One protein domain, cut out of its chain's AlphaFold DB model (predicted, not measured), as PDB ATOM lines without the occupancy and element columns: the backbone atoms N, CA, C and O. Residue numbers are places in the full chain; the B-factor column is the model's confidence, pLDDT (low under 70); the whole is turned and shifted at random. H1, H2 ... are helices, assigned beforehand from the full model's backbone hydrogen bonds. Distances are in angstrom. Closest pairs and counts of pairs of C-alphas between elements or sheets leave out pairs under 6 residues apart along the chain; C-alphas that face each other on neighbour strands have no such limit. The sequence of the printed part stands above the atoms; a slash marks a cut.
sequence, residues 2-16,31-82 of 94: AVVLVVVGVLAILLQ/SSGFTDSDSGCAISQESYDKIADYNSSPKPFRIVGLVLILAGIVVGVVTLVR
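AT A GLANCE: This is residues 2 to 16 and 31 to 82 of the 94 residues of an uncharacterized protein of Actinomycetales bacterium (UniProt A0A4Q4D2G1). A long, thin rod of helices: H3, the longest, has H1 side by side with it and running opposite ways, and H2 carries on beyond the Pro 60 end of H3 in nearly the same direction. At the far end of the rod, near the beginning of H2, residues 31 to 44 form a loop with no named element. The printed part has 67 residues with three named helices, H1, H2 and H3 in chain order, and no named strand; the class is all helix. The whole is extended, with a radius of gyration of the C-alphas of 18.7 A and spans of 62 by 18 by 12 A.

IN THESE COORDINATES: H3, residues 60 to 82, is 32.8 A long, from C-alpha 60 at (39.391, -38.195, 29.295) to C-alpha 82 at (49.114, -33.317, 60.283). H1, residues 2 to 14, is 18.7 A long and begins at C-alpha 2 at (49.253, -30.215, 46.554). H2, residues 45 to 56, is 16.1 A long.

HOW THE PARTS SIT: H3 and H1 touch, with 40 pairs of C-alphas within 8 A; their closest C-alphas, of Gly 65 and Gly 9, are 3.7 A apart. Their centres are 8.9 A apart, and they run opposite ways at a shallow tilt of 17 degrees. H2 and H3 are apart, though joined by a tight link of 3 residues. H1 and H2 are apart too. Residues 52 to 58, of which 52 to 56 belong to H2, stand free. In H1, H2 and H3 every O i to N i+4 pair is within hydrogen-bond range.

THE WHOLE: The C-alphas of Ser 31 and Arg 82, the two farthest apart, are 61.8 A apart. Residues 17 to 30 are not printed; C-alphas 16 and 31 are 28.9 A apart across this cut, which lies in the link from H1 to H2. The mean pLDDT of the printed part is 82.5, with residues 32, 34 and 36 to 39 under 70.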
ATOM      1  N   ALA A   2      50.719 -30.378  46.633       82.50
ATOM      2  CA  ALA A   2      49.253 -30.215  46.554       82.50
ATOM      3  C   ALA A   2      48.793 -29.124  45.560       82.50
ATOM      4  O   ALA A   2      47.974 -29.387  44.690       82.50
ATOM      5  N   VAL A   3      49.395 -27.930  45.632       84.81
ATOM      6  CA  VAL A   3      49.104 -26.819  44.706       84.81
ATOM      7  C   VAL A   3      49.416 -27.190  43.253       84.81
ATOM      8  O   VAL A   3      48.642 -26.874  42.362       84.81
ATOM      9  N   VAL A   4      50.512 -27.918  43.018       88.50
ATOM     10  CA  VAL A   4      50.908 -28.365  41.672       88.50
ATOM     11  C   VAL A   4      49.864 -29.320  41.098       88.50
ATOM     12  O   VAL A   4      49.462 -29.146  39.958       88.50
ATOM     13  N   LEU A   5      49.368 -30.276  41.890       85.12
ATOM     14  CA  LEU A   5      48.322 -31.209  41.451       85.12
ATOM     15  C   LEU A   5      47.028 -30.485  41.063       85.12
ATOM     16  O   LEU A   5      46.439 -30.803  40.035       85.12
ATOM     17  N   VAL A   6      46.622 -29.478  41.840       85.88
ATOM     18  CA  VAL A   6      45.439 -28.667  41.517       85.88
ATOM     19  C   VAL A   6      45.659 -27.871  40.231       85.88
ATOM     20  O   VAL A   6      44.814 -27.916  39.345       85.88
ATOM     21  N   VAL A   7      46.801 -27.192  40.089       89.38
ATOM     22  CA  VAL A   7      47.116 -26.396  38.889       89.38
ATOM     23  C   VAL A   7      47.188 -27.273  37.639       89.38
ATOM     24  O   VAL A   7      46.593 -26.929  36.622       89.38
ATOM     25  N   VAL A   8      47.853 -28.429  37.713       88.44
ATOM     26  CA  VAL A   8      47.931 -29.384  36.597       88.44
ATOM     27  C   VAL A   8      46.551 -29.957  36.276       88.44
ATOM     28  O   VAL A   8      46.210 -30.088  35.105       88.44
ATOM     29  N   GLY A   9      45.726 -30.247  37.284       84.38
ATOM     30  CA  GLY A   9      44.365 -30.726  37.060       84.38
ATOM     31  C   GLY A   9      43.465 -29.692  36.379       84.38
ATOM     32  O   GLY A   9      42.715 -30.036  35.466       84.38
ATOM     33  N   VAL A  10      43.590 -28.414  36.746       86.31
ATOM     34  CA  VAL A  10      42.894 -27.307  36.068       86.31
ATOM     35  C   VAL A  10      43.393 -27.151  34.630       86.31
ATOM     36  O   VAL A  10      42.580 -27.079  33.711       86.31
ATOM     37  N   LEU A  11      44.710 -27.163  34.412       87.69
ATOM     38  CA  LEU A  11      45.300 -27.104  33.071       87.69
ATOM     39  C   LEU A  11      44.825 -28.259  32.187       87.69
ATOM     40  O   LEU A  11      44.484 -28.022  31.037       87.69
ATOM     41  N   ALA A  12      44.737 -29.481  32.717       84.94
ATOM     42  CA  ALA A  12      44.240 -30.636  31.972       84.94
ATOM     43  C   ALA A  12      42.790 -30.448  31.498       84.94
ATOM     44  O   ALA A  12      42.459 -30.844  30.386       84.94
ATOM     45  N   ILE A  13      41.932 -29.809  32.301       85.38
ATOM     46  CA  ILE A  13      40.551 -29.492  31.904       85.38
ATOM     47  C   ILE A  13      40.527 -28.414  30.815       85.38
ATOM     48  O   ILE A  13      39.758 -28.529  29.863       85.38
ATOM     49  N   LEU A  14      41.358 -27.376  30.952       85.50
ATOM     50  CA  LEU A  14      41.402 -26.244  30.020       85.50
ATOM     51  C   LEU A  14      42.030 -26.601  28.669       85.50
ATOM     52  O   LEU A  14      41.602 -26.086  27.645       85.50
ATOM     53  N   LEU A  15      43.022 -27.491  28.664       84.94
ATOM     54  CA  LEU A  15      43.711 -27.975  27.464       84.94
ATOM     55  C   LEU A  15      42.951 -29.104  26.763       84.94
ATOM     56  O   LEU A  15      43.502 -29.756  25.876       84.94
ATOM     57  N   GLN A  16      41.708 -29.374  27.161       81.00
ATOM     58  CA  GLN A  16      40.918 -30.374  26.475       81.00
ATOM     59  C   GLN A  16      40.708 -29.942  25.008       81.00
ATOM     60  O   GLN A  16      40.199 -28.842  24.781       81.00
ATOM     61  N   SER A  31      21.439 -33.137   3.477       77.56
ATOM     62  CA  SER A  31      21.962 -32.752   4.787       77.56
ATOM     63  C   SER A  31      21.327 -33.579   5.904       77.56
ATOM     64  O   SER A  31      20.281 -34.205   5.728       77.56
ATOM     65  N   SER A  32      21.940 -33.543   7.086       65.75
ATOM     66  CA  SER A  32      21.405 -34.164   8.308       65.75
ATOM     67  C   SER A  32      20.126 -33.497   8.839       65.75
ATOM     68  O   SER A  32      19.530 -33.988   9.796       65.75
ATOM     69  N   GLY A  33      19.717 -32.358   8.266       70.81
ATOM     70  CA  GLY A  33      18.659 -31.500   8.804       70.81
ATOM     71  C   GLY A  33      19.093 -30.635   9.994       70.81
ATOM     72  O   GLY A  33      18.301 -29.819  10.461       70.81
ATOM     73  N   PHE A  34      20.340 -30.767  10.457       68.69
ATOM     74  CA  PHE A  34      20.927 -29.944  11.511       68.69
ATOM     75  C   PHE A  34      21.929 -28.939  10.940       68.69
ATOM     76  O   PHE A  34      22.561 -29.156   9.903       68.69
ATOM     77  N   THR A  35      22.035 -27.808  11.626       74.44
ATOM     78  CA  THR A  35      22.956 -26.717  11.308       74.44
ATOM     79  C   THR A  35      24.050 -26.691  12.359       74.44
ATOM     80  O   THR A  35      23.766 -26.795  13.556       74.44
ATOM     81  N   ASP A  36      25.293 -26.561  11.919       68.06
ATOM     82  CA  ASP A  36      26.408 -26.351  12.829       68.06
ATOM     83  C   ASP A  36      26.289 -24.970  13.479       68.06
ATOM     84  O   ASP A  36      26.013 -23.973  12.809       68.06
ATOM     85  N   SER A  37      26.447 -24.913  14.800       66.56
ATOM     86  CA  SER A  37      26.256 -23.671  15.559       66.56
ATOM     87  C   SER A  37      27.458 -22.728  15.471       66.56
ATOM     88  O   SER A  37      27.289 -21.530  15.690       66.56
ATOM     89  N   ASP A  38      28.645 -23.250  15.146       67.50
ATOM     90  CA  ASP A  38      29.881 -22.469  15.045       67.50
ATOM     91  C   ASP A  38      30.032 -21.829  13.656       67.50
ATOM     92  O   ASP A  38      30.463 -20.682  13.533       67.50
ATOM     93  N   SER A  39      29.627 -22.541  12.604       66.94
ATOM     94  CA  SER A  39      29.764 -22.118  11.203       66.94
ATOM     95  C   SER A  39      28.451 -21.689  10.536       66.94
ATOM     96  O   SER A  39      28.475 -21.006   9.511       66.94
ATOM     97  N   GLY A  40      27.293 -22.037  11.105       70.69
ATOM     98  CA  GLY A  40      25.975 -21.650  10.590       70.69
ATOM     99  C   GLY A  40      25.552 -22.369   9.304       70.69
ATOM    100  O   GLY A  40      24.572 -21.961   8.680       70.69
ATOM    101  N   CYS A  41      26.265 -23.422   8.891       73.75
ATOM    102  CA  CYS A  41      25.981 -24.183   7.675       73.75
ATOM    103  C   CYS A  41      25.285 -25.521   7.971       73.75
ATOM    104  O   CYS A  41      25.403 -26.087   9.060       73.75
ATOM    105  N   ALA A  42      24.533 -26.037   6.995       75.00
ATOM    106  CA  ALA A  42      23.942 -27.368   7.094       75.00
ATOM    107  C   ALA A  42      25.048 -28.431   7.028       75.00
ATOM    108  O   ALA A  42      25.849 -28.436   6.090       75.00
ATOM    109  N   ILE A  43      25.078 -29.331   8.009       79.12
ATOM    110  CA  ILE A  43      26.113 -30.368   8.114       79.12
ATOM    111  C   ILE A  43      25.645 -31.707   7.574       79.12
ATOM    112  O   ILE A  43      24.447 -32.030   7.579       79.12
ATOM    113  N   SER A  44      26.608 -32.501   7.113       79.88
ATOM    114  CA  SER A  44      26.339 -33.846   6.622       79.88
ATOM    115  C   SER A  44      25.936 -34.750   7.781       79.88
ATOM    116  O   SER A  44      26.223 -34.466   8.949       79.88
ATOM    117  N   GLN A  45      25.252 -35.850   7.470       77.81
ATOM    118  CA  GLN A  45      24.894 -36.843   8.484       77.81
ATOM    119  C   GLN A  45      26.145 -37.409   9.171       77.81
ATOM    120  O   GLN A  45      26.151 -37.546  10.389       77.81
ATOM    121  N   GLU A  46      27.236 -37.624   8.425       74.94
ATOM    122  CA  GLU A  46      28.480 -38.129   9.014       74.94
ATOM    123  C   GLU A  46      29.189 -37.114   9.927       74.94
ATOM    124  O   GLU A  46      29.771 -37.507  10.941       74.94
ATOM    125  N   SER A  47      29.117 -35.814   9.618       75.56
ATOM    126  CA  SER A  47      29.638 -34.765  10.504       75.56
ATOM    127  C   SER A  47      28.802 -34.640  11.772       75.56
ATOM    128  O   SER A  47      29.359 -34.546  12.866       75.56
ATOM    129  N   TYR A  48      27.474 -34.708  11.648       78.62
ATOM    130  CA  TYR A  48      26.582 -34.696  12.805       78.62
ATOM    131  C   TYR A  48      26.859 -35.872  13.746       78.62
ATOM    132  O   TYR A  48      27.017 -35.660  14.948       78.62
ATOM    133  N   ASP A  49      26.999 -37.087  13.212       79.56
ATOM    134  CA  ASP A  49      27.289 -38.274  14.021       79.56
ATOM    135  C   ASP A  49      28.635 -38.153  14.747       79.56
ATOM    136  O   ASP A  49      28.721 -38.486  15.927       79.56
ATOM    137  N   LYS A  50      29.673 -37.595  14.107       78.44
ATOM    138  CA  LYS A  50      30.965 -37.328  14.769       78.44
ATOM    139  C   LYS A  50      30.856 -36.311  15.903       78.44
ATOM    140  O   LYS A  50      31.466 -36.505  16.954       78.44
ATOM    141  N   ILE A  51      30.106 -35.226  15.714       77.69
ATOM    142  CA  ILE A  51      29.910 -34.197  16.748       77.69
ATOM    143  C   ILE A  51      29.077 -34.764  17.905       77.69
ATOM    144  O   ILE A  51      29.401 -34.544  19.077       77.69
ATOM    145  N   ALA A  52      28.026 -35.524  17.594       78.62
ATOM    146  CA  ALA A  52      27.176 -36.185  18.578       78.62
ATOM    147  C   ALA A  52      27.954 -37.233  19.388       78.62
ATOM    148  O   ALA A  52      27.827 -37.274  20.616       78.62
ATOM    149  N   ASP A  53      28.802 -38.023  18.728       81.81
ATOM    150  CA  ASP A  53      29.675 -39.007  19.368       81.81
ATOM    151  C   ASP A  53      30.743 -38.328  20.233       81.81
ATOM    152  O   ASP A  53      30.939 -38.702  21.389       81.81
ATOM    153  N   TYR A  54      31.356 -37.241  19.754       78.06
ATOM    154  CA  TYR A  54      32.290 -36.431  20.543       78.06
ATOM    155  C   TYR A  54      31.629 -35.817  21.793       78.06
ATOM    156  O   TYR A  54      32.237 -35.769  22.868       78.06
ATOM    157  N   ASN A  55      30.386 -35.344  21.681       78.50
ATOM    158  CA  ASN A  55      29.649 -34.764  22.805       78.50
ATOM    159  C   ASN A  55      29.166 -35.814  23.809       78.50
ATOM    160  O   ASN A  55      29.148 -35.534  25.010       78.50
ATOM    161  N   SER A  56      28.805 -37.004  23.332       79.44
ATOM    162  CA  SER A  56      28.370 -38.122  24.176       79.44
ATOM    163  C   SER A  56      29.548 -38.872  24.804       79.44
ATOM    164  O   SER A  56      29.392 -39.516  25.843       79.44
ATOM    165  N   SER A  57      30.738 -38.768  24.211       78.06
ATOM    166  CA  SER A  57      31.933 -39.469  24.665       78.06
ATOM    167  C   SER A  57      32.479 -38.924  25.993       78.06
ATOM    168  O   SER A  57      32.566 -37.706  26.202       78.06
ATOM    169  N   PRO A  58      32.932 -39.809  26.905       76.94
ATOM    170  CA  PRO A  58      33.605 -39.388  28.121       76.94
ATOM    171  C   PRO A  58      34.902 -38.660  27.775       76.94
ATOM    172  O   PRO A  58      35.797 -39.212  27.142       76.94
ATOM    173  N   LYS A  59      35.020 -37.411  28.226       85.19
ATOM    174  CA  LYS A  59      36.158 -36.529  27.943       85.19
ATOM    175  C   LYS A  59      37.335 -36.887  28.871       85.19
ATOM    176  O   LYS A  59      37.313 -36.477  30.037       85.19
ATOM    177  N   PRO A  60      38.375 -37.615  28.409       82.25
ATOM    178  CA  PRO A  60      39.391 -38.195  29.295       82.25
ATOM    179  C   PRO A  60      40.193 -37.124  30.042       82.25
ATOM    180  O   PRO A  60      40.482 -37.275  31.226       82.25
ATOM    181  N   PHE A  61      40.469 -35.994  29.391       84.62
ATOM    182  CA  PHE A  61      41.162 -34.853  29.993       84.62
ATOM    183  C   PHE A  61      40.393 -34.226  31.165       84.62
ATOM    184  O   PHE A  61      41.001 -33.902  32.186       84.62
ATOM    185  N   ARG A  62      39.056 -34.131  31.081       84.88
ATOM    186  CA  ARG A  62      38.218 -33.688  32.210       84.88
ATOM    187  C   ARG A  62      38.293 -34.659  33.378       84.88
ATOM    188  O   ARG A  62      38.413 -34.223  34.518       84.88
ATOM    189  N   ILE A  63      38.247 -35.959  33.095       86.56
ATOM    190  CA  ILE A  63      38.317 -37.004  34.122       86.56
ATOM    191  C   ILE A  63      39.667 -36.940  34.842       86.56
ATOM    192  O   ILE A  63      39.707 -36.820  36.066       86.56
ATOM    193  N   VAL A  64      40.772 -36.947  34.091       88.06
ATOM    194  CA  VAL A  64      42.129 -36.851  34.648       88.06
ATOM    195  C   VAL A  64      42.300 -35.558  35.443       88.06
ATOM    196  O   VAL A  64      42.803 -35.589  36.567       88.06
ATOM    197  N   GLY A  65      41.838 -34.429  34.904       87.31
ATOM    198  CA  GLY A  65      41.932 -33.144  35.586       87.31
ATOM    199  C   GLY A  65      41.174 -33.106  36.913       87.31
ATOM    200  O   GLY A  65      41.728 -32.669  37.923       87.31
ATOM    201  N   LEU A  66      39.951 -33.643  36.960       91.00
ATOM    202  CA  LEU A  66      39.171 -33.757  38.198       91.00
ATOM    203  C   LEU A  66      39.858 -34.649  39.238       91.00
ATOM    204  O   LEU A  66      39.932 -34.276  40.410       91.00
ATOM    205  N   VAL A  67      40.401 -35.796  38.820       92.62
ATOM    206  CA  VAL A  67      41.138 -36.704  39.714       92.62
ATOM    207  C   VAL A  67      42.355 -36.003  40.321       92.62
ATOM    208  O   VAL A  67      42.584 -36.102  41.527       92.62
ATOM    209  N   LEU A  68      43.107 -35.248  39.517       90.31
ATOM    210  CA  LEU A  68      44.270 -34.492  39.986       90.31
ATOM    211  C   LEU A  68      43.891 -33.388  40.979       90.31
ATOM    212  O   LEU A  68      44.564 -33.232  42.001       90.31
ATOM    213  N   ILE A  69      42.795 -32.665  40.731       90.69
ATOM    214  CA  ILE A  69      42.282 -31.648  41.661       90.69
ATOM    215  C   ILE A  69      41.896 -32.295  42.994       90.69
ATOM    216  O   ILE A  69      42.339 -31.833  44.048       90.69
ATOM    217  N   LEU A  70      41.126 -33.388  42.965       93.38
ATOM    218  CA  LEU A  70      40.712 -34.108  44.172       93.38
ATOM    219  C   LEU A  70      41.918 -34.631  44.960       93.38
ATOM    220  O   LEU A  70      42.001 -34.413  46.170       93.38
ATOM    221  N   ALA A  71      42.892 -35.246  44.286       91.12
ATOM    222  CA  ALA A  71      44.132 -35.698  44.914       91.12
ATOM    223  C   ALA A  71      44.906 -34.530  45.549       91.12
ATOM    224  O   ALA A  71      45.373 -34.636  46.686       91.12
ATOM    225  N   GLY A  72      44.996 -33.393  44.855       90.88
ATOM    226  CA  GLY A  72      45.620 -32.174  45.364       90.88
ATOM    227  C   GLY A  72      44.952 -31.653  46.637       90.88
ATOM    228  O   GLY A  72      45.649 -31.358  47.612       90.88
ATOM    229  N   ILE A  73      43.616 -31.605  46.668       92.38
ATOM    230  CA  ILE A  73      42.837 -31.184  47.841       92.38
ATOM    231  C   ILE A  73      43.069 -32.143  49.011       92.38
ATOM    232  O   ILE A  73      43.405 -31.691  50.105       92.38
ATOM    233  N   VAL A  74      42.955 -33.457  48.792       92.88
ATOM    234  CA  VAL A  74      43.153 -34.466  49.846       92.88
ATOM    235  C   VAL A  74      44.551 -34.350  50.453       92.88
ATOM    236  O   VAL A  74      44.689 -34.260  51.672       92.88
ATOM    237  N   VAL A  75      45.596 -34.276  49.623       92.19
ATOM    238  CA  VAL A  75      46.980 -34.104  50.099       92.19
ATOM    239  C   VAL A  75      47.143 -32.780  50.854       92.19
ATOM    240  O   VAL A  75      47.765 -32.747  51.920       92.19
ATOM    241  N   GLY A  76      46.563 -31.690  50.347       90.38
ATOM    242  CA  GLY A  76      46.574 -30.379  51.001       90.38
ATOM    243  C   GLY A  76      45.930 -30.400  52.390       90.38
ATOM    244  O   GLY A  76      46.530 -29.947  53.363       90.38
ATOM    245  N   VAL A  77      44.746 -30.998  52.515       91.62
ATOM    246  CA  VAL A  77      44.035 -31.125  53.797       91.62
ATOM    247  C   VAL A  77      44.805 -32.025  54.763       91.62
ATOM    248  O   VAL A  77      45.019 -31.643  55.913       91.62
ATOM    249  N   VAL A  78      45.284 -33.190  54.316       90.69
ATOM    250  CA  VAL A  78      46.037 -34.129  55.168       90.69
ATOM    251  C   VAL A  78      47.314 -33.486  55.708       90.69
ATOM    252  O   VAL A  78      47.610 -33.614  56.896       90.69
ATOM    253  N   THR A  79      48.061 -32.768  54.868       89.19
ATOM    254  CA  THR A  79      49.279 -32.059  55.298       89.19
ATOM    255  C   THR A  79      48.977 -30.946  56.298       89.19
ATOM    256  O   THR A  79      49.681 -30.833  57.304       89.19
ATOM    257  N   LEU A  80      47.902 -30.181  56.096       88.50
ATOM    258  CA  LEU A  80      47.473 -29.131  57.022       88.50
ATOM    259  C   LEU A  80      47.039 -29.714  58.376       88.50
ATOM    260  O   LEU A  80      47.475 -29.238  59.426       88.50
ATOM    261  N   VAL A  81      46.245 -30.788  58.366       90.25
ATOM    262  CA  VAL A  81      45.791 -31.484  59.580       90.25
ATOM    263  C   VAL A  81      46.963 -32.101  60.343       90.25
ATOM    264  O   VAL A  81      47.038 -31.946  61.563       90.25
ATOM    265  N   ARG A  82      47.901 -32.764  59.653       86.44
ATOM    266  CA  ARG A  82      49.114 -33.317  60.283       86.44
ATOM    267  C   ARG A  82      49.972 -32.214  60.895       86.44
ATOM    268  O   ARG A  82      50.362 -32.336  62.049       86.44
TER     269      ARG A  82